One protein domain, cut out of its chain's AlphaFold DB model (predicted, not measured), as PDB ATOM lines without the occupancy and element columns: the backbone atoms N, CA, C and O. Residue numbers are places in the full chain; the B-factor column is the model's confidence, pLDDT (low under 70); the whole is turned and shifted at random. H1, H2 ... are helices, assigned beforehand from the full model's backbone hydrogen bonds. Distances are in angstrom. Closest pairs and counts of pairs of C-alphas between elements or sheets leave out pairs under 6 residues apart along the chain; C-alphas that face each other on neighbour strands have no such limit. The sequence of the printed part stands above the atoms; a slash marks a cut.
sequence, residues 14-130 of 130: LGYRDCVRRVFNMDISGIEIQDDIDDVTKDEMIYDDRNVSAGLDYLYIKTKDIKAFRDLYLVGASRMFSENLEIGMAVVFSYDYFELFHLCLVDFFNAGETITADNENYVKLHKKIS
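What this domain is: This is residues 14 to 130 of the 130 residues of an uncharacterized protein of viral metagenome (UniProt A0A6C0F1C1). Four helices gather at one end of an elongated model: H4, H7 and H6 side by side in a small triangle, with H5 crossing H4. The long helix H3 leads away from this group toward the other end, where H1, H2 and the wide loop of residues 25 to 38 make a loose second part. The printed part has 117 residues with seven named helices, H1 to H7 in order, and no named strand; the class is all helix. It is compact, with a radius of gyration of the C-alphas of 15.6 A, and spans 50 by 31 by 22 A.

How they stand to each other: H1, residues 14 to 24, and H2, residues 39 to 45, are near each other, with 5 pairs of C-alphas within 10 A. H3, residues 49 to 63, only just touches H1, with 3 pairs of C-alphas within 8 A and with its residues 51 to 55 alone; the closest C-alphas, of Phe 24 and Val 52, are 5.5 A apart. These two stand at a steep tilt of 67 degrees, the same way. H2 and H3 are apart. H4, residues 67 to 78, touches H5, residues 85 to 92, about perpendicular at 82 degrees; their closest C-alphas, of Ala 77 and Gly 88, are 3.8 A apart. H6, residues 98 to 110, and H7, residues 120 to 129, form a helical hairpin at a shallow tilt of 30 degrees, opposite ways; H6 touches H7 with residues 100 to 104 alone, and the closest C-alphas, of Cys 104 and Asn 121, are 5.5 A apart. H7 also touches H4, at a shallow tilt of 15 degrees, the same way; the closest C-alphas, of Leu 72 and His 126, are 6.4 A apart. In each of the seven helices every O i to N i+4 pair is within hydrogen-bond range.

Where its parts are: H1 begins at C-alpha 14, (103.351, -0.070, -28.302), and is 15.5 A long from first to last C-alpha. H2 measures 9.8 A. H3, the longest, measures 20.6 A, from C-alpha 49 at (90.262, 2.701, -39.723). H4 measures 16.3 A, H5 10.4 A and H6 17.9 A. H7 measures 14.6 A and ends at C-alpha 129, (90.699, -18.137, -24.954).

The domain as a whole: The C-alphas farthest apart are those of Asp 36 and Asp 118, at 51.0 A. The printed part has no cut. The link from H1 to H2, 14 residues, is long. The mean pLDDT of the printed part is 94.7, and no printed residue is under 70.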
ATOM      1  N   LEU A  14     102.784  -0.728 -27.123       93.06
ATOM      2  CA  LEU A  14     103.351  -0.070 -28.302       93.06
ATOM      3  C   LEU A  14     103.708  -1.105 -29.373       93.06
ATOM      4  O   LEU A  14     103.322  -0.950 -30.531       93.06
ATOM      5  N   GLY A  15     104.363  -2.197 -28.980       95.69
ATOM      6  CA  GLY A  15     104.687  -3.315 -29.860       95.69
ATOM      7  C   GLY A  15     103.440  -3.992 -30.424       95.69
ATOM      8  O   GLY A  15     103.406  -4.330 -31.608       95.69
ATOM      9  N   TYR A  16     102.386  -4.136 -29.613       96.62
ATOM     10  CA  TYR A  16     101.091  -4.629 -30.087       96.62
ATOM     11  C   TYR A  16     100.526  -3.732 -31.192       96.62
ATOM     12  O   TYR A  16     100.207  -4.218 -32.279       96.62
ATOM     13  N   ARG A  17     100.445  -2.418 -30.953       94.75
ATOM     14  CA  ARG A  17      99.896  -1.464 -31.928       94.75
ATOM     15  C   ARG A  17     100.739  -1.388 -33.202       94.75
ATOM     16  O   ARG A  17     100.165  -1.349 -34.290       94.75
ATOM     17  N   ASP A  18     102.067  -1.454 -33.098       94.75
ATOM     18  CA  ASP A  18     102.957  -1.556 -34.263       94.75
ATOM     19  C   ASP A  18     102.668  -2.815 -35.093       94.75
ATOM     20  O   ASP A  18     102.491  -2.740 -36.312       94.75
ATOM     21  N   CYS A  19     102.529  -3.973 -34.441       97.06
ATOM     22  CA  CYS A  19     102.181  -5.213 -35.130       97.06
ATOM     23  C   CYS A  19     100.834  -5.096 -35.852       97.06
ATOM     24  O   CYS A  19     100.745  -5.479 -37.020       97.06
ATOM     25  N   VAL A  20      99.808  -4.529 -35.203       96.31
ATOM     26  CA  VAL A  20      98.490  -4.296 -35.817       96.31
ATOM     27  C   VAL A  20      98.623  -3.390 -37.049       96.31
ATOM     28  O   VAL A  20      98.137  -3.744 -38.125       96.31
ATOM     29  N   ARG A  21      99.348  -2.268 -36.951       94.94
ATOM     30  CA  ARG A  21      99.585  -1.361 -38.093       94.94
ATOM     31  C   ARG A  21     100.206  -2.084 -39.277       94.94
ATOM     32  O   ARG A  21      99.745  -1.939 -40.410       94.94
ATOM     33  N   ARG A  22     101.224  -2.898 -39.010       96.31
ATOM     34  CA  ARG A  22     101.973  -3.615 -40.042       96.31
ATOM     35  C   ARG A  22     101.163  -4.739 -40.681       96.31
ATOM     36  O   ARG A  22     101.220  -4.881 -41.900       96.31
ATOM     37  N   VAL A  23     100.388  -5.517 -39.915       97.81
ATOM     38  CA  VAL A  23      99.568  -6.588 -40.516       97.81
ATOM     39  C   VAL A  23      98.431  -6.014 -41.355       97.81
ATOM     40  O   VAL A  23      98.089  -6.595 -42.379       97.81
ATOM     41  N   PHE A  24      97.855  -4.871 -40.980       97.12
ATOM     42  CA  PHE A  24      96.777  -4.251 -41.757       97.12
ATOM     43  C   PHE A  24      97.273  -3.331 -42.878       97.12
ATOM     44  O   PHE A  24      96.475  -2.957 -43.738       97.12
ATOM     45  N   ASN A  25      98.582  -3.059 -42.938       95.12
ATOM     46  CA  ASN A  25      99.191  -2.077 -43.835       95.12
ATOM     47  C   ASN A  25      98.523  -0.697 -43.692       95.12
ATOM     48  O   ASN A  25      98.098  -0.112 -44.685       95.12
ATOM     49  N   MET A  26      98.389  -0.220 -42.450       94.31
ATOM     50  CA  MET A  26      97.826   1.102 -42.160       94.31
ATOM     51  C   MET A  26      98.627   2.212 -42.852       94.31
ATOM     52  O   MET A  26      99.860   2.185 -42.851       94.31
ATOM     53  N   ASP A  27      97.923   3.197 -43.405       90.31
ATOM     54  CA  ASP A  27      98.495   4.375 -44.048       90.31
ATOM     55  C   ASP A  27      98.302   5.610 -43.163       90.31
ATOM     56  O   ASP A  27      97.194   6.110 -42.973       90.31
ATOM     57  N   ILE A  28      99.416   6.113 -42.633       87.38
ATOM     58  CA  ILE A  28      99.451   7.277 -41.741       87.38
ATOM     59  C   ILE A  28      99.811   8.577 -42.471       87.38
ATOM     60  O   ILE A  28      99.864   9.634 -41.848       87.38
ATOM     61  N   SER A  29     100.077   8.528 -43.783       85.19
ATOM     62  CA  SER A  29     100.643   9.658 -44.540       85.19
ATOM     63  C   SER A  29      99.734  10.893 -44.615       85.19
ATOM     64  O   SER A  29     100.221  11.993 -44.870       85.19
ATOM     65  N   GLY A  30      98.431  10.723 -44.379       79.50
ATOM     66  CA  GLY A  30      97.435  11.798 -44.376       79.50
ATOM     67  C   GLY A  30      96.957  12.234 -42.990       79.50
ATOM     68  O   GLY A  30      95.970  12.965 -42.914       79.50
ATOM     69  N   ILE A  31      97.580  11.758 -41.909       82.00
ATOM     70  CA  ILE A  31      97.136  12.048 -40.540       82.00
ATOM     71  C   ILE A  31      97.933  13.232 -39.996       82.00
ATOM     72  O   ILE A  31      99.123  13.124 -39.706       82.00
ATOM     73  N   GLU A  32      97.264  14.377 -39.862       80.94
ATOM     74  CA  GLU A  32      97.841  15.566 -39.239       80.94
ATOM     75  C   GLU A  32      97.768  15.448 -37.715       80.94
ATOM     76  O   GLU A  32      96.692  15.308 -37.130       80.94
ATOM     77  N   ILE A  33      98.928  15.521 -37.069       80.94
ATOM     78  CA  ILE A  33      99.062  15.453 -35.618       80.94
ATOM     79  C   ILE A  33      99.606  16.790 -35.130       80.94
ATOM     80  O   ILE A  33     100.599  17.285 -35.657       80.94
ATOM     81  N   GLN A  34      98.964  17.365 -34.118       82.81
ATOM     82  CA  GLN A  34      99.450  18.588 -33.485       82.81
ATOM     83  C   GLN A  34     100.600  18.265 -32.522       82.81
ATOM     84  O   GLN A  34     100.592  17.244 -31.829       82.81
ATOM     85  N   ASP A  35     101.606  19.137 -32.483       80.62
ATOM     86  CA  ASP A  35     102.839  18.894 -31.727       80.62
ATOM     87  C   ASP A  35     102.628  18.870 -30.206       80.62
ATOM     88  O   ASP A  35     103.392  18.210 -29.501       80.62
ATOM     89  N   ASP A  36     101.585  19.535 -29.706       89.25
ATOM     90  CA  ASP A  36     101.263  19.692 -28.282       89.25
ATOM     91  C   ASP A  36     100.515  18.497 -27.662       89.25
ATOM     92  O   ASP A  36     100.274  18.478 -26.454       89.25
ATOM     93  N   ILE A  37     100.188  17.486 -28.468       88.62
ATOM     94  CA  ILE A  37      99.543  16.248 -28.025       88.62
ATOM     95  C   ILE A  37     100.590  15.292 -27.428       88.62
ATOM     96  O   ILE A  37     101.715  15.187 -27.927       88.62
ATOM     97  N   ASP A  38     100.238  14.573 -26.363       91.12
ATOM     98  CA  ASP A  38     101.112  13.552 -25.779       91.12
ATOM     99  C   ASP A  38     101.282  12.334 -26.706       91.12
ATOM    100  O   ASP A  38     100.407  12.005 -27.505       91.12
ATOM    101  N   ASP A  39     102.405  11.630 -26.577       86.88
ATOM    102  CA  ASP A  39     102.783  10.558 -27.505       86.88
ATOM    103  C   ASP A  39     101.778   9.393 -27.564       86.88
ATOM    104  O   ASP A  39     101.629   8.774 -28.618       86.88
ATOM    105  N   VAL A  40     101.059   9.101 -26.473       87.06
ATOM    106  CA  VAL A  40     100.063   8.016 -26.451       87.06
ATOM    107  C   VAL A  40      98.844   8.419 -27.265       87.06
ATOM    108  O   VAL A  40      98.398   7.653 -28.118       87.06
ATOM    109  N   THR A  41      98.340   9.633 -27.054       86.94
ATOM    110  CA  THR A  41      97.214  10.154 -27.833       86.94
ATOM    111  C   THR A  41      97.583  10.276 -29.314       86.94
ATOM    112  O   THR A  41      96.791   9.895 -30.175       86.94
ATOM    113  N   LYS A  42      98.809  10.713 -29.642       87.44
ATOM    114  CA  LYS A  42      99.307  10.729 -31.029       87.44
ATOM    115  C   LYS A  42      99.276   9.335 -31.660       87.44
ATOM    116  O   LYS A  42      98.809   9.176 -32.785       87.44
ATOM    117  N   ASP A  43      99.740   8.326 -30.927       86.50
ATOM    118  CA  ASP A  43      99.741   6.930 -31.366       86.50
ATOM    119  C   ASP A  43      98.312   6.381 -31.589       86.50
ATOM    120  O   ASP A  43      98.072   5.617 -32.527       86.50
ATOM    121  N   GLU A  44      97.337   6.806 -30.783       84.06
ATOM    122  CA  GLU A  44      95.919   6.464 -30.984       84.06
ATOM    123  C   GLU A  44      95.324   7.147 -32.218       84.06
ATOM    124  O   GLU A  44      94.567   6.528 -32.965       84.06
ATOM    125  N   MET A  45      95.702   8.402 -32.470       86.81
ATOM    126  CA  MET A  45      95.197   9.186 -33.598       86.81
ATOM    127  C   MET A  45      95.688   8.686 -34.959       86.81
ATOM    128  O   MET A  45      95.002   8.895 -35.957       86.81
ATOM    129  N   ILE A  46      96.834   8.000 -35.020       89.06
ATOM    130  CA  ILE A  46      97.354   7.419 -36.271       89.06
ATOM    131  C   ILE A  46      96.689   6.095 -36.674       89.06
ATOM    132  O   ILE A  46      97.212   5.361 -37.515       89.06
ATOM    133  N   TYR A  47      95.563   5.745 -36.058       90.06
ATOM    134  CA  TYR A  47      94.812   4.550 -36.410       90.06
ATOM    135  C   TYR A  47      94.079   4.727 -37.749       90.06
ATOM    136  O   TYR A  47      93.144   5.520 -37.873       90.06
ATOM    137  N   ASP A  48      94.485   3.956 -38.756       93.50
ATOM    138  CA  ASP A  48      93.853   3.955 -40.076       93.50
ATOM    139  C   ASP A  48      92.683   2.966 -40.127       93.50
ATOM    140  O   ASP A  48      92.821   1.804 -40.524       93.50
ATOM    141  N   ASP A  49      91.511   3.463 -39.738       91.56
ATOM    142  CA  ASP A  49      90.262   2.701 -39.723       91.56
ATOM    143  C   ASP A  49      89.941   2.066 -41.086       91.56
ATOM    144  O   ASP A  49      89.578   0.895 -41.152       91.56
ATOM    145  N   ARG A  50      90.183   2.771 -42.201       93.50
ATOM    146  CA  ARG A  50      89.839   2.264 -43.543       93.50
ATOM    147  C   ARG A  50      90.580   0.979 -43.886       93.50
ATOM    148  O   ARG A  50      89.954   0.020 -44.346       93.50
ATOM    149  N   ASN A  51      91.903   0.952 -43.711       94.81
ATOM    150  CA  ASN A  51      92.688  -0.242 -44.033       94.81
ATOM    151  C   ASN A  51      92.432  -1.382 -43.045       94.81
ATOM    152  O   ASN A  51      92.435  -2.547 -43.461       94.81
ATOM    153  N   VAL A  52      92.172  -1.068 -41.770       95.44
ATOM    154  CA  VAL A  52      91.825  -2.089 -40.779       95.44
ATOM    155  C   VAL A  52      90.473  -2.714 -41.093       95.44
ATOM    156  O   VAL A  52      90.418  -3.933 -41.237       95.44
ATOM    157  N   SER A  53      89.416  -1.924 -41.298       95.12
ATOM    158  CA  SER A  53      88.086  -2.434 -41.653       95.12
ATOM    159  C   SER A  53      88.134  -3.276 -42.924       95.12
ATOM    160  O   SER A  53      87.689  -4.419 -42.915       95.12
ATOM    161  N   ALA A  54      88.790  -2.793 -43.985       96.44
ATOM    162  CA  ALA A  54      88.938  -3.564 -45.221       96.44
ATOM    163  C   ALA A  54      89.723  -4.877 -45.024       96.44
ATOM    164  O   ALA A  54      89.456  -5.882 -45.686       96.44
ATOM    165  N   GLY A  55      90.720  -4.885 -44.133       97.00
ATOM    166  CA  GLY A  55      91.470  -6.089 -43.786       97.00
ATOM    167  C   GLY A  55      90.664  -7.079 -42.944       97.00
ATOM    168  O   GLY A  55      90.758  -8.282 -43.185       97.00
ATOM    169  N   LEU A  56      89.871  -6.589 -41.991       96.75
ATOM    170  CA  LEU A  56      88.968  -7.402 -41.178       96.75
ATOM    171  C   LEU A  56      87.860  -8.009 -42.041       96.75
ATOM    172  O   LEU A  56      87.658  -9.216 -41.970       96.75
ATOM    173  N   ASP A  57      87.231  -7.237 -42.927       96.88
ATOM    174  CA  ASP A  57      86.224  -7.740 -43.869       96.88
ATOM    175  C   ASP A  57      86.796  -8.852 -44.755       96.88
ATOM    176  O   ASP A  57      86.196  -9.919 -44.910       96.88
ATOM    177  N   TYR A  58      87.997  -8.632 -45.302       97.62
ATOM    178  CA  TYR A  58      88.707  -9.632 -46.096       97.62
ATOM    179  C   TYR A  58      88.925 -10.929 -45.311       97.62
ATOM    180  O   TYR A  58      88.600 -12.012 -45.801       97.62
ATOM    181  N   LEU A  59      89.464 -10.826 -44.094       97.88
ATOM    182  CA  LEU A  59      89.709 -11.985 -43.245       97.88
ATOM    183  C   LEU A  59      88.403 -12.690 -42.884       97.88
ATOM    184  O   LEU A  59      88.320 -13.901 -43.045       97.88
ATOM    185  N   TYR A  60      87.377 -11.949 -42.474       97.69
ATOM    186  CA  TYR A  60      86.080 -12.501 -42.104       97.69
ATOM    187  C   TYR A  60      85.460 -13.295 -43.255       97.69
ATOM    188  O   TYR A  60      85.042 -14.435 -43.069       97.69
ATOM    189  N   ILE A  61      85.467 -12.748 -44.476       97.44
ATOM    190  CA  ILE A  61      84.984 -13.452 -45.672       97.44
ATOM    191  C   ILE A  61      85.766 -14.752 -45.904       97.44
ATOM    192  O   ILE A  61      85.170 -15.761 -46.282       97.44
ATOM    193  N   LYS A  62      87.082 -14.744 -45.668       97.62
ATOM    194  CA  LYS A  62      87.957 -15.908 -45.860       97.62
ATOM    195  C   LYS A  62      87.795 -16.984 -44.791       97.62
ATOM    196  O   LYS A  62      88.026 -18.153 -45.085       97.62
ATOM    197  N   THR A  63      87.413 -16.618 -43.571       97.62
ATOM    198  CA  THR A  63      87.487 -17.520 -42.416       97.62
ATOM    199  C   THR A  63      86.133 -17.899 -41.818       97.62
ATOM    200  O   THR A  63      86.039 -18.957 -41.199       97.62
ATOM    201  N   LYS A  64      85.069 -17.101 -41.996       95.56
ATOM    202  CA  LYS A  64      83.779 -17.278 -41.290       95.56
ATOM    203  C   LYS A  64      83.110 -18.640 -41.505       95.56
ATOM    204  O   LYS A  64      82.425 -19.134 -40.611       95.56
ATOM    205  N   ASP A  65      83.312 -19.244 -42.676       96.00
ATOM    206  CA  ASP A  65      82.718 -20.534 -43.050       96.00
ATOM    207  C   ASP A  65      83.647 -21.722 -42.730       96.00
ATOM    208  O   ASP A  65      83.266 -22.886 -42.863       96.00
ATOM    209  N   ILE A  66      84.864 -21.445 -42.255       97.25
ATOM    210  CA  ILE A  66      85.831 -22.458 -41.846       97.25
ATOM    211  C   ILE A  66      85.561 -22.820 -40.400       97.25
ATOM    212  O   ILE A  66      85.696 -21.990 -39.502       97.25
ATOM    213  N   LYS A  67      85.228 -24.093 -40.167       97.19
ATOM    214  CA  LYS A  67      84.803 -24.575 -38.849       97.19
ATOM    215  C   LYS A  67      85.761 -24.157 -37.724       97.19
ATOM    216  O   LYS A  67      85.294 -23.644 -36.717       97.19
ATOM    217  N   ALA A  68      87.070 -24.339 -37.906       97.38
ATOM    218  CA  ALA A  68      88.065 -23.984 -36.895       97.38
ATOM    219  C   ALA A  68      88.008 -22.488 -36.524       97.38
ATOM    220  O   ALA A  68      87.883 -22.143 -35.354       97.38
ATOM    221  N   PHE A  69      88.013 -21.579 -37.501       98.12
ATOM    222  CA  PHE A  69      87.912 -20.144 -37.214       98.12
ATOM    223  C   PHE A  69      86.554 -19.750 -36.644       98.12
ATOM    224  O   PHE A  69      86.496 -18.977 -35.692       98.12
ATOM    225  N   ARG A  70      85.466 -20.320 -37.168       97.62
ATOM    226  CA  ARG A  70      84.121 -20.094 -36.635       97.62
ATOM    227  C   ARG A  70      84.029 -20.482 -35.160       97.62
ATOM    228  O   ARG A  70      83.431 -19.743 -34.383       97.62
ATOM    229  N   ASP A  71      84.623 -21.609 -34.773       97.38
ATOM    230  CA  ASP A  71      84.667 -22.047 -33.379       97.38
ATOM    231  C   ASP A  71      85.465 -21.045 -32.518       97.38
ATOM    232  O   ASP A  71      84.969 -20.617 -31.478       97.38
ATOM    233  N   LEU A  72      86.641 -20.587 -32.975       97.94
ATOM    234  CA  LEU A  72      87.422 -19.552 -32.275       97.94
ATOM    235  C   LEU A  72      86.639 -18.248 -32.092       97.94
ATOM    236  O   LEU A  72      86.659 -17.665 -31.008       97.94
ATOM    237  N   TYR A  73      85.930 -17.799 -33.129       98.31
ATOM    238  CA  TYR A  73      85.100 -16.600 -33.059       98.31
ATOM    239  C   TYR A  73      83.942 -16.779 -32.080       98.31
ATOM    240  O   TYR A  73      83.691 -15.888 -31.280       98.31
ATOM    241  N   LEU A  74      83.273 -17.932 -32.058       98.12
ATOM    242  CA  LEU A  74      82.219 -18.182 -31.073       98.12
ATOM    243  C   LEU A  74      82.752 -18.184 -29.636       98.12
ATOM    244  O   LEU A  74      82.138 -17.569 -28.766       98.12
ATOM    245  N   VAL A  75      83.904 -18.815 -29.385       97.06
ATOM    246  CA  VAL A  75      84.527 -18.808 -28.049       97.06
ATOM    247  C   VAL A  75      84.959 -17.394 -27.649       97.06
ATOM    248  O   VAL A  75      84.778 -16.996 -26.500       97.06
ATOM    249  N   GLY A  76      85.487 -16.604 -28.588       97.25
ATOM    250  CA  GLY A  76      85.800 -15.197 -28.349       97.25
ATOM    251  C   GLY A  76      84.555 -14.364 -28.053       97.25
ATOM    252  O   GLY A  76      84.526 -13.626 -27.072       97.25
ATOM    253  N   ALA A  77      83.493 -14.525 -28.840       97.88
ATOM    254  CA  ALA A  77      82.240 -13.798 -28.667       97.88
ATOM    255  C   ALA A  77      81.588 -14.123 -27.316       97.88
ATOM    256  O   ALA A  77      81.076 -13.225 -26.641       97.88
ATOM    257  N   SER A  78      81.683 -15.378 -26.862       97.19
ATOM    258  CA  SER A  78      81.114 -15.793 -25.581       97.19
ATOM    259  C   SER A  78      81.794 -15.116 -24.387       97.19
ATOM    260  O   SER A  78      81.156 -14.963 -23.346       97.19
ATOM    261  N   ARG A  79      83.051 -14.653 -24.518       94.62
ATOM    262  CA  ARG A  79      83.727 -13.824 -23.493       94.62
ATOM    263  C   ARG A  79      83.034 -12.479 -23.277       94.62
ATOM    264  O   ARG A  79      83.189 -11.882 -22.220       94.62
ATOM    265  N   MET A  80      82.260 -12.037 -24.263       94.56
ATOM    266  CA  MET A  80      81.468 -10.809 -24.241       94.56
ATOM    267  C   MET A  80      79.963 -11.100 -24.137       94.56
ATOM    268  O   MET A  80      79.151 -10.245 -24.481       94.56
ATOM    269  N   PHE A  81      79.580 -12.306 -23.692       96.50
ATOM    270  CA  PHE A  81      78.185 -12.765 -23.618       96.50
ATOM    271  C   PHE A  81      77.437 -12.649 -24.958       96.50
ATOM    272  O   PHE A  81      76.255 -12.307 -24.999       96.50
ATOM    273  N   SER A  82      78.139 -12.922 -26.061       97.19
ATOM    274  CA  SER A  82      77.624 -12.804 -27.423       97.19
ATOM    275  C   SER A  82      77.871 -14.074 -28.239       97.19
ATOM    276  O   SER A  82      78.767 -14.860 -27.944       97.19
ATOM    277  N   GLU A  83      77.092 -14.250 -29.304       96.56
ATOM    278  CA  GLU A  83      77.300 -15.271 -30.344       96.56
ATOM    279  C   GLU A  83      77.679 -14.638 -31.698       96.56
ATOM    280  O   GLU A  83      77.809 -15.328 -32.711       96.56
ATOM    281  N   ASN A  84      77.850 -13.313 -31.741       97.88
ATOM    282  CA  ASN A  84      78.214 -12.596 -32.957       97.88
ATOM    283  C   ASN A  84      79.685 -12.873 -33.322       97.88
ATOM    284  O   ASN A  84      80.600 -12.541 -32.568       97.88
ATOM    285  N   LEU A  85      79.909 -13.448 -34.505       97.69
ATOM    286  CA  LEU A  85      81.242 -13.838 -34.972       97.69
ATOM    287  C   LEU A  85      82.192 -12.651 -35.185       97.69
ATOM    288  O   LEU A  85      83.390 -12.817 -34.991       97.69
ATOM    289  N   GLU A  86      81.693 -11.472 -35.556       96.75
ATOM    290  CA  GLU A  86      82.517 -10.267 -35.728       96.75
ATOM    291  C   GLU A  86      83.022  -9.757 -34.372       96.75
ATOM    292  O   GLU A  86      84.197  -9.419 -34.239       96.75
ATOM    293  N   ILE A  87      82.180  -9.809 -33.328       97.00
ATOM    294  CA  ILE A  87      82.614  -9.554 -31.941       97.00
ATOM    295  C   ILE A  87      83.689 -10.567 -31.546       97.00
ATOM    296  O   ILE A  87      84.727 -10.203 -31.000       97.00
ATOM    297  N   GLY A  88      83.469 -11.841 -31.863       97.88
ATOM    298  CA  GLY A  88      84.445 -12.900 -31.636       97.88
ATOM    299  C   GLY A  88      85.783 -12.669 -32.322       97.88
ATOM    300  O   GLY A  88      86.838 -12.845 -31.710       97.88
ATOM    301  N   MET A  89      85.737 -12.235 -33.578       97.75
ATOM    302  CA  MET A  89      86.904 -11.876 -34.365       97.75
ATOM    303  C   MET A  89      87.658 -10.695 -33.743       97.75
ATOM    304  O   MET A  89      88.877 -10.762 -33.605       97.75
ATOM    305  N   ALA A  90      86.950  -9.657 -33.292       96.50
ATOM    306  CA  ALA A  90      87.558  -8.540 -32.571       96.50
ATOM    307  C   ALA A  90      88.243  -9.002 -31.272       96.50
ATOM    308  O   ALA A  90      89.349  -8.561 -30.964       96.50
ATOM    309  N   VAL A  91      87.635  -9.943 -30.538       97.81
ATOM    310  CA  VAL A  91      88.234 -10.514 -29.323       97.81
ATOM    311  C   VAL A  91      89.521 -11.275 -29.638       97.81
ATOM    312  O   VAL A  91      90.524 -11.016 -28.982       97.81
ATOM    313  N   VAL A  92      89.566 -12.163 -30.637       97.88
ATOM    314  CA  VAL A  92      90.814 -12.895 -30.963       97.88
ATOM    315  C   VAL A  92      91.922 -11.992 -31.530       97.88
ATOM    316  O   VAL A  92      93.088 -12.376 -31.498       97.88
ATOM    317  N   PHE A  93      91.581 -10.784 -31.994       97.56
ATOM    318  CA  PHE A  93      92.533  -9.730 -32.361       97.56
ATOM    319  C   PHE A  93      93.011  -8.865 -31.190       97.56
ATOM    320  O   PHE A  93      93.908  -8.049 -31.378       97.56
ATOM    321  N   SER A  94      92.446  -9.022 -29.994       97.00
ATOM    322  CA  SER A  94      92.899  -8.280 -28.816       97.00
ATOM    323  C   SER A  94      94.306  -8.691 -28.371       97.00
ATOM    324  O   SER A  94      94.819  -9.757 -28.731       97.00
ATOM    325  N   TYR A  95      94.910  -7.839 -27.541       97.31
ATOM    326  CA  TYR A  95      96.279  -7.962 -27.039       97.31
ATOM    327  C   TYR A  95      96.651  -9.379 -26.580       97.31
ATOM    328  O   TYR A  95      97.699  -9.901 -26.955       97.31
ATOM    329  N   ASP A  96      95.781 -10.037 -25.814       96.88
ATOM    330  CA  ASP A  96      96.079 -11.341 -25.221       96.88
ATOM    331  C   ASP A  96      96.147 -12.483 -26.242       96.88
ATOM    332  O   ASP A  96      96.802 -13.499 -25.989       96.88
ATOM    333  N   TYR A  97      95.485 -12.354 -27.391       98.00
ATOM    334  CA  TYR A  97      95.265 -13.472 -28.312       98.00
ATOM    335  C   TYR A  97      95.883 -13.265 -29.693       98.00
ATOM    336  O   TYR A  97      96.156 -14.258 -30.373       98.00
ATOM    337  N   PHE A  98      96.142 -12.017 -30.086       98.38
ATOM    338  CA  PHE A  98      96.514 -11.673 -31.455       98.38
ATOM    339  C   PHE A  98      97.758 -12.407 -31.962       98.38
ATOM    340  O   PHE A  98      97.719 -12.906 -33.080       98.38
ATOM    341  N   GLU A  99      98.812 -12.576 -31.159       98.12
ATOM    342  CA  GLU A  99      99.990 -13.360 -31.574       98.12
ATOM    343  C   GLU A  99      99.622 -14.794 -32.010       98.12
ATOM    344  O   GLU A  99      99.951 -15.220 -33.118       98.12
ATOM    345  N   LEU A 100      98.882 -15.538 -31.181       98.25
ATOM    346  CA  LEU A 100      98.478 -16.913 -31.506       98.25
ATOM    347  C   LEU A 100      97.443 -16.959 -32.636       98.25
ATOM    348  O   LEU A 100      97.463 -17.873 -33.462       98.25
ATOM    349  N   PHE A 101      96.544 -15.977 -32.689       98.44
ATOM    350  CA  PHE A 101      95.562 -15.869 -33.762       98.44
ATOM    351  C   PHE A 101      96.216 -15.573 -35.111       98.44
ATOM    352  O   PHE A 101      95.868 -16.195 -36.114       98.44
ATOM    353  N   HIS A 102      97.223 -14.702 -35.128       98.50
ATOM    354  CA  HIS A 102      98.036 -14.446 -36.303       98.50
ATOM    355  C   HIS A 102      98.710 -15.732 -36.787       98.50
ATOM    356  O   HIS A 102      98.595 -16.050 -37.964       98.50
ATOM    357  N   LEU A 103      99.314 -16.532 -35.900       98.50
ATOM    358  CA  LEU A 103      99.907 -17.820 -36.287       98.50
ATOM    359  C   LEU A 103      98.888 -18.790 -36.912       98.50
ATOM    360  O   LEU A 103      99.212 -19.474 -37.879       98.50
ATOM    361  N   CYS A 104      97.638 -18.803 -36.435       98.38
ATOM    362  CA  CYS A 104      96.569 -19.575 -37.081       98.38
ATOM    363  C   CYS A 104      96.291 -19.079 -38.509       98.38
ATOM    364  O   CYS A 104      96.080 -19.887 -39.412       98.38
ATOM    365  N   LEU A 105      96.287 -17.758 -38.727       98.44
ATOM    366  CA  LEU A 105      96.137 -17.165 -40.060       98.44
ATOM    367  C   LEU A 105      97.336 -17.484 -40.963       98.44
ATOM    368  O   LEU A 105      97.134 -17.779 -42.138       98.44
ATOM    369  N   VAL A 106      98.562 -17.471 -40.430       98.38
ATOM    370  CA  VAL A 106      99.775 -17.874 -41.160       98.38
ATOM    371  C   VAL A 106      99.655 -19.314 -41.648       98.38
ATOM    372  O   VAL A 106      99.816 -19.563 -42.841       98.38
ATOM    373  N   ASP A 107      99.328 -20.248 -40.753       98.12
ATOM    374  CA  ASP A 107      99.156 -21.659 -41.108       98.12
ATOM    375  C   ASP A 107      98.057 -21.836 -42.158       98.12
ATOM    376  O   ASP A 107      98.250 -22.527 -43.156       98.12
ATOM    377  N   PHE A 108      96.928 -21.152 -41.967       98.25
ATOM    378  CA  PHE A 108      95.796 -21.163 -42.883       98.25
ATOM    379  C   PHE A 108      96.164 -20.690 -44.296       98.25
ATOM    380  O   PHE A 108      95.877 -21.391 -45.268       98.25
ATOM    381  N   PHE A 109      96.803 -19.524 -44.435       97.62
ATOM    382  CA  PHE A 109      97.171 -18.987 -45.748       97.62
ATOM    383  C   PHE A 109      98.283 -19.808 -46.412       97.62
ATOM    384  O   PHE A 109      98.202 -20.081 -47.610       97.62
ATOM    385  N   ASN A 110      99.273 -20.278 -45.646       96.94
ATOM    386  CA  ASN A 110     100.365 -21.103 -46.173       96.94
ATOM    387  C   ASN A 110      99.910 -22.508 -46.597       96.94
ATOM    388  O   ASN A 110     100.508 -23.101 -47.493       96.94
ATOM    389  N   ALA A 111      98.843 -23.034 -45.990       95.50
ATOM    390  CA  ALA A 111      98.250 -24.325 -46.332       95.50
ATOM    391  C   ALA A 111      97.176 -24.243 -47.437       95.50
ATOM    392  O   ALA A 111      96.441 -25.208 -47.648       95.50
ATOM    393  N   GLY A 112      97.068 -23.116 -48.150       94.75
ATOM    394  CA  GLY A 112      96.100 -22.956 -49.238       94.75
ATOM    395  C   GLY A 112      94.669 -22.762 -48.742       94.75
ATOM    396  O   GLY A 112      93.744 -23.382 -49.259       94.75
ATOM    397  N   GLU A 113      94.495 -21.907 -47.734       95.12
ATOM    398  CA  GLU A 113      93.206 -21.587 -47.118       95.12
ATOM    399  C   GLU A 113      92.539 -22.814 -46.465       95.12
ATOM    400  O   GLU A 113      91.338 -23.048 -46.591       95.12
ATOM    401  N   THR A 114      93.322 -23.608 -45.726       94.25
ATOM    402  CA  THR A 114      92.823 -24.761 -44.959       94.25
ATOM    403  C   THR A 114      93.460 -24.822 -43.575       94.25
ATOM    404  O   THR A 114      94.663 -24.644 -43.425       94.25
ATOM    405  N   ILE A 115      92.652 -25.099 -42.550       95.88
ATOM    406  CA  ILE A 115      93.112 -25.356 -41.180       95.88
ATOM    407  C   ILE A 115      92.104 -26.263 -40.460       95.88
ATOM    408  O   ILE A 115      90.896 -26.197 -40.705       95.88
ATOM    409  N   THR A 116      92.599 -27.124 -39.577       93.44
ATOM    410  CA  THR A 116      91.818 -28.121 -38.834       93.44
ATOM    411  C   THR A 116      92.022 -27.970 -37.326       93.44
ATOM    412  O   THR A 116      92.916 -27.261 -36.869       93.44
ATOM    413  N   ALA A 117      91.166 -28.617 -36.531       92.94
ATOM    414  CA  ALA A 117      91.154 -28.463 -35.073       92.94
ATOM    415  C   ALA A 117      92.352 -29.115 -34.346       92.94
ATOM    416  O   ALA A 117      92.526 -28.913 -33.147       92.94
ATOM    417  N   ASP A 118      93.161 -29.904 -35.051       95.56
ATOM    418  CA  ASP A 118      94.415 -30.498 -34.580       95.56
ATOM    419  C   ASP A 118      95.649 -29.638 -34.899       95.56
ATOM    420  O   ASP A 118      96.746 -29.963 -34.444       95.56
ATOM    421  N   ASN A 119      95.491 -28.527 -35.633       97.88
ATOM    422  CA  ASN A 119      96.577 -27.580 -35.866       97.88
ATOM    423  C   ASN A 119      97.138 -27.057 -34.529       97.88
ATOM    424  O   ASN A 119      96.397 -26.655 -33.630       97.88
ATOM    425  N   GLU A 120      98.464 -27.041 -34.406       98.06
ATOM    426  CA  GLU A 120      99.146 -26.715 -33.154       98.06
ATOM    427  C   GLU A 120      98.799 -25.310 -32.635       98.06
ATOM    428  O   GLU A 120      98.519 -25.133 -31.445       98.06
ATOM    429  N   ASN A 121      98.787 -24.309 -33.519       98.19
ATOM    430  CA  ASN A 121      98.498 -22.922 -33.158       98.19
ATOM    431  C   ASN A 121      97.019 -22.726 -32.813       98.19
ATOM    432  O   ASN A 121      96.711 -22.056 -31.824       98.19
ATOM    433  N   TYR A 122      96.118 -23.400 -33.535       98.19
ATOM    434  CA  TYR A 122      94.697 -23.460 -33.196       98.19
ATOM    435  C   TYR A 122      94.487 -24.011 -31.782       98.19
ATOM    436  O   TYR A 122      93.805 -23.384 -30.972       98.19
ATOM    437  N   VAL A 123      95.103 -25.151 -31.448       98.31
ATOM    438  CA  VAL A 123      94.963 -25.782 -30.126       98.31
ATOM    439  C   VAL A 123      95.479 -24.860 -29.020       98.31
ATOM    440  O   VAL A 123      94.825 -24.709 -27.982       98.31
ATOM    441  N   LYS A 124      96.630 -24.207 -29.236       98.31
ATOM    442  CA  LYS A 124      97.193 -23.232 -28.287       98.31
ATOM    443  C   LYS A 124      96.250 -22.052 -28.069       98.31
ATOM    444  O   LYS A 124      95.988 -21.702 -26.917       98.31
ATOM    445  N   LEU A 125      95.732 -21.459 -29.145       98.12
ATOM    446  CA  LEU A 125      94.814 -20.328 -29.058       98.12
ATOM    447  C   LEU A 125      93.507 -20.722 -28.376       98.12
ATOM    448  O   LEU A 125      93.102 -20.066 -27.421       98.12
ATOM    449  N   HIS A 126      92.879 -21.809 -28.823       97.31
ATOM    450  CA  HIS A 126      91.617 -22.288 -28.271       97.31
ATOM    451  C   HIS A 126      91.734 -22.526 -26.761       97.31
ATOM    452  O   HIS A 126      90.843 -22.148 -26.005       97.31
ATOM    453  N   LYS A 127      92.852 -23.101 -26.299       97.25
ATOM    454  CA  LYS A 127      93.131 -23.279 -24.868       97.25
ATOM    455  C   LYS A 127      93.324 -21.953 -24.126       97.25
ATOM    456  O   LYS A 127      92.972 -21.882 -22.958       97.25
ATOM    457  N   LYS A 128      93.916 -20.940 -24.763       97.06
ATOM    458  CA  LYS A 128      94.162 -19.629 -24.141       97.06
ATOM    459  C   LYS A 128      92.874 -18.816 -23.977       97.06
ATOM    460  O   LYS A 128      92.752 -18.094 -22.995       97.06
ATOM    461  N   ILE A 129      91.949 -18.915 -24.934       94.44
ATOM    462  CA  ILE A 129      90.699 -18.137 -24.954       94.44
ATOM    463  C   ILE A 129      89.517 -18.840 -24.267       94.44
ATOM    464  O   ILE A 129      88.544 -18.175 -23.912       94.44
ATOM    465  N   SER A 130      89.590 -20.162 -24.066       88.12
ATOM    466  CA  SER A 130      88.624 -20.944 -23.269       88.12
ATOM    467  C   SER A 130      88.874 -20.776 -21.772       88.12
ATOM    468  O   SER A 130      87.893 -20.519 -21.035       88.12
TER     469      SER A 130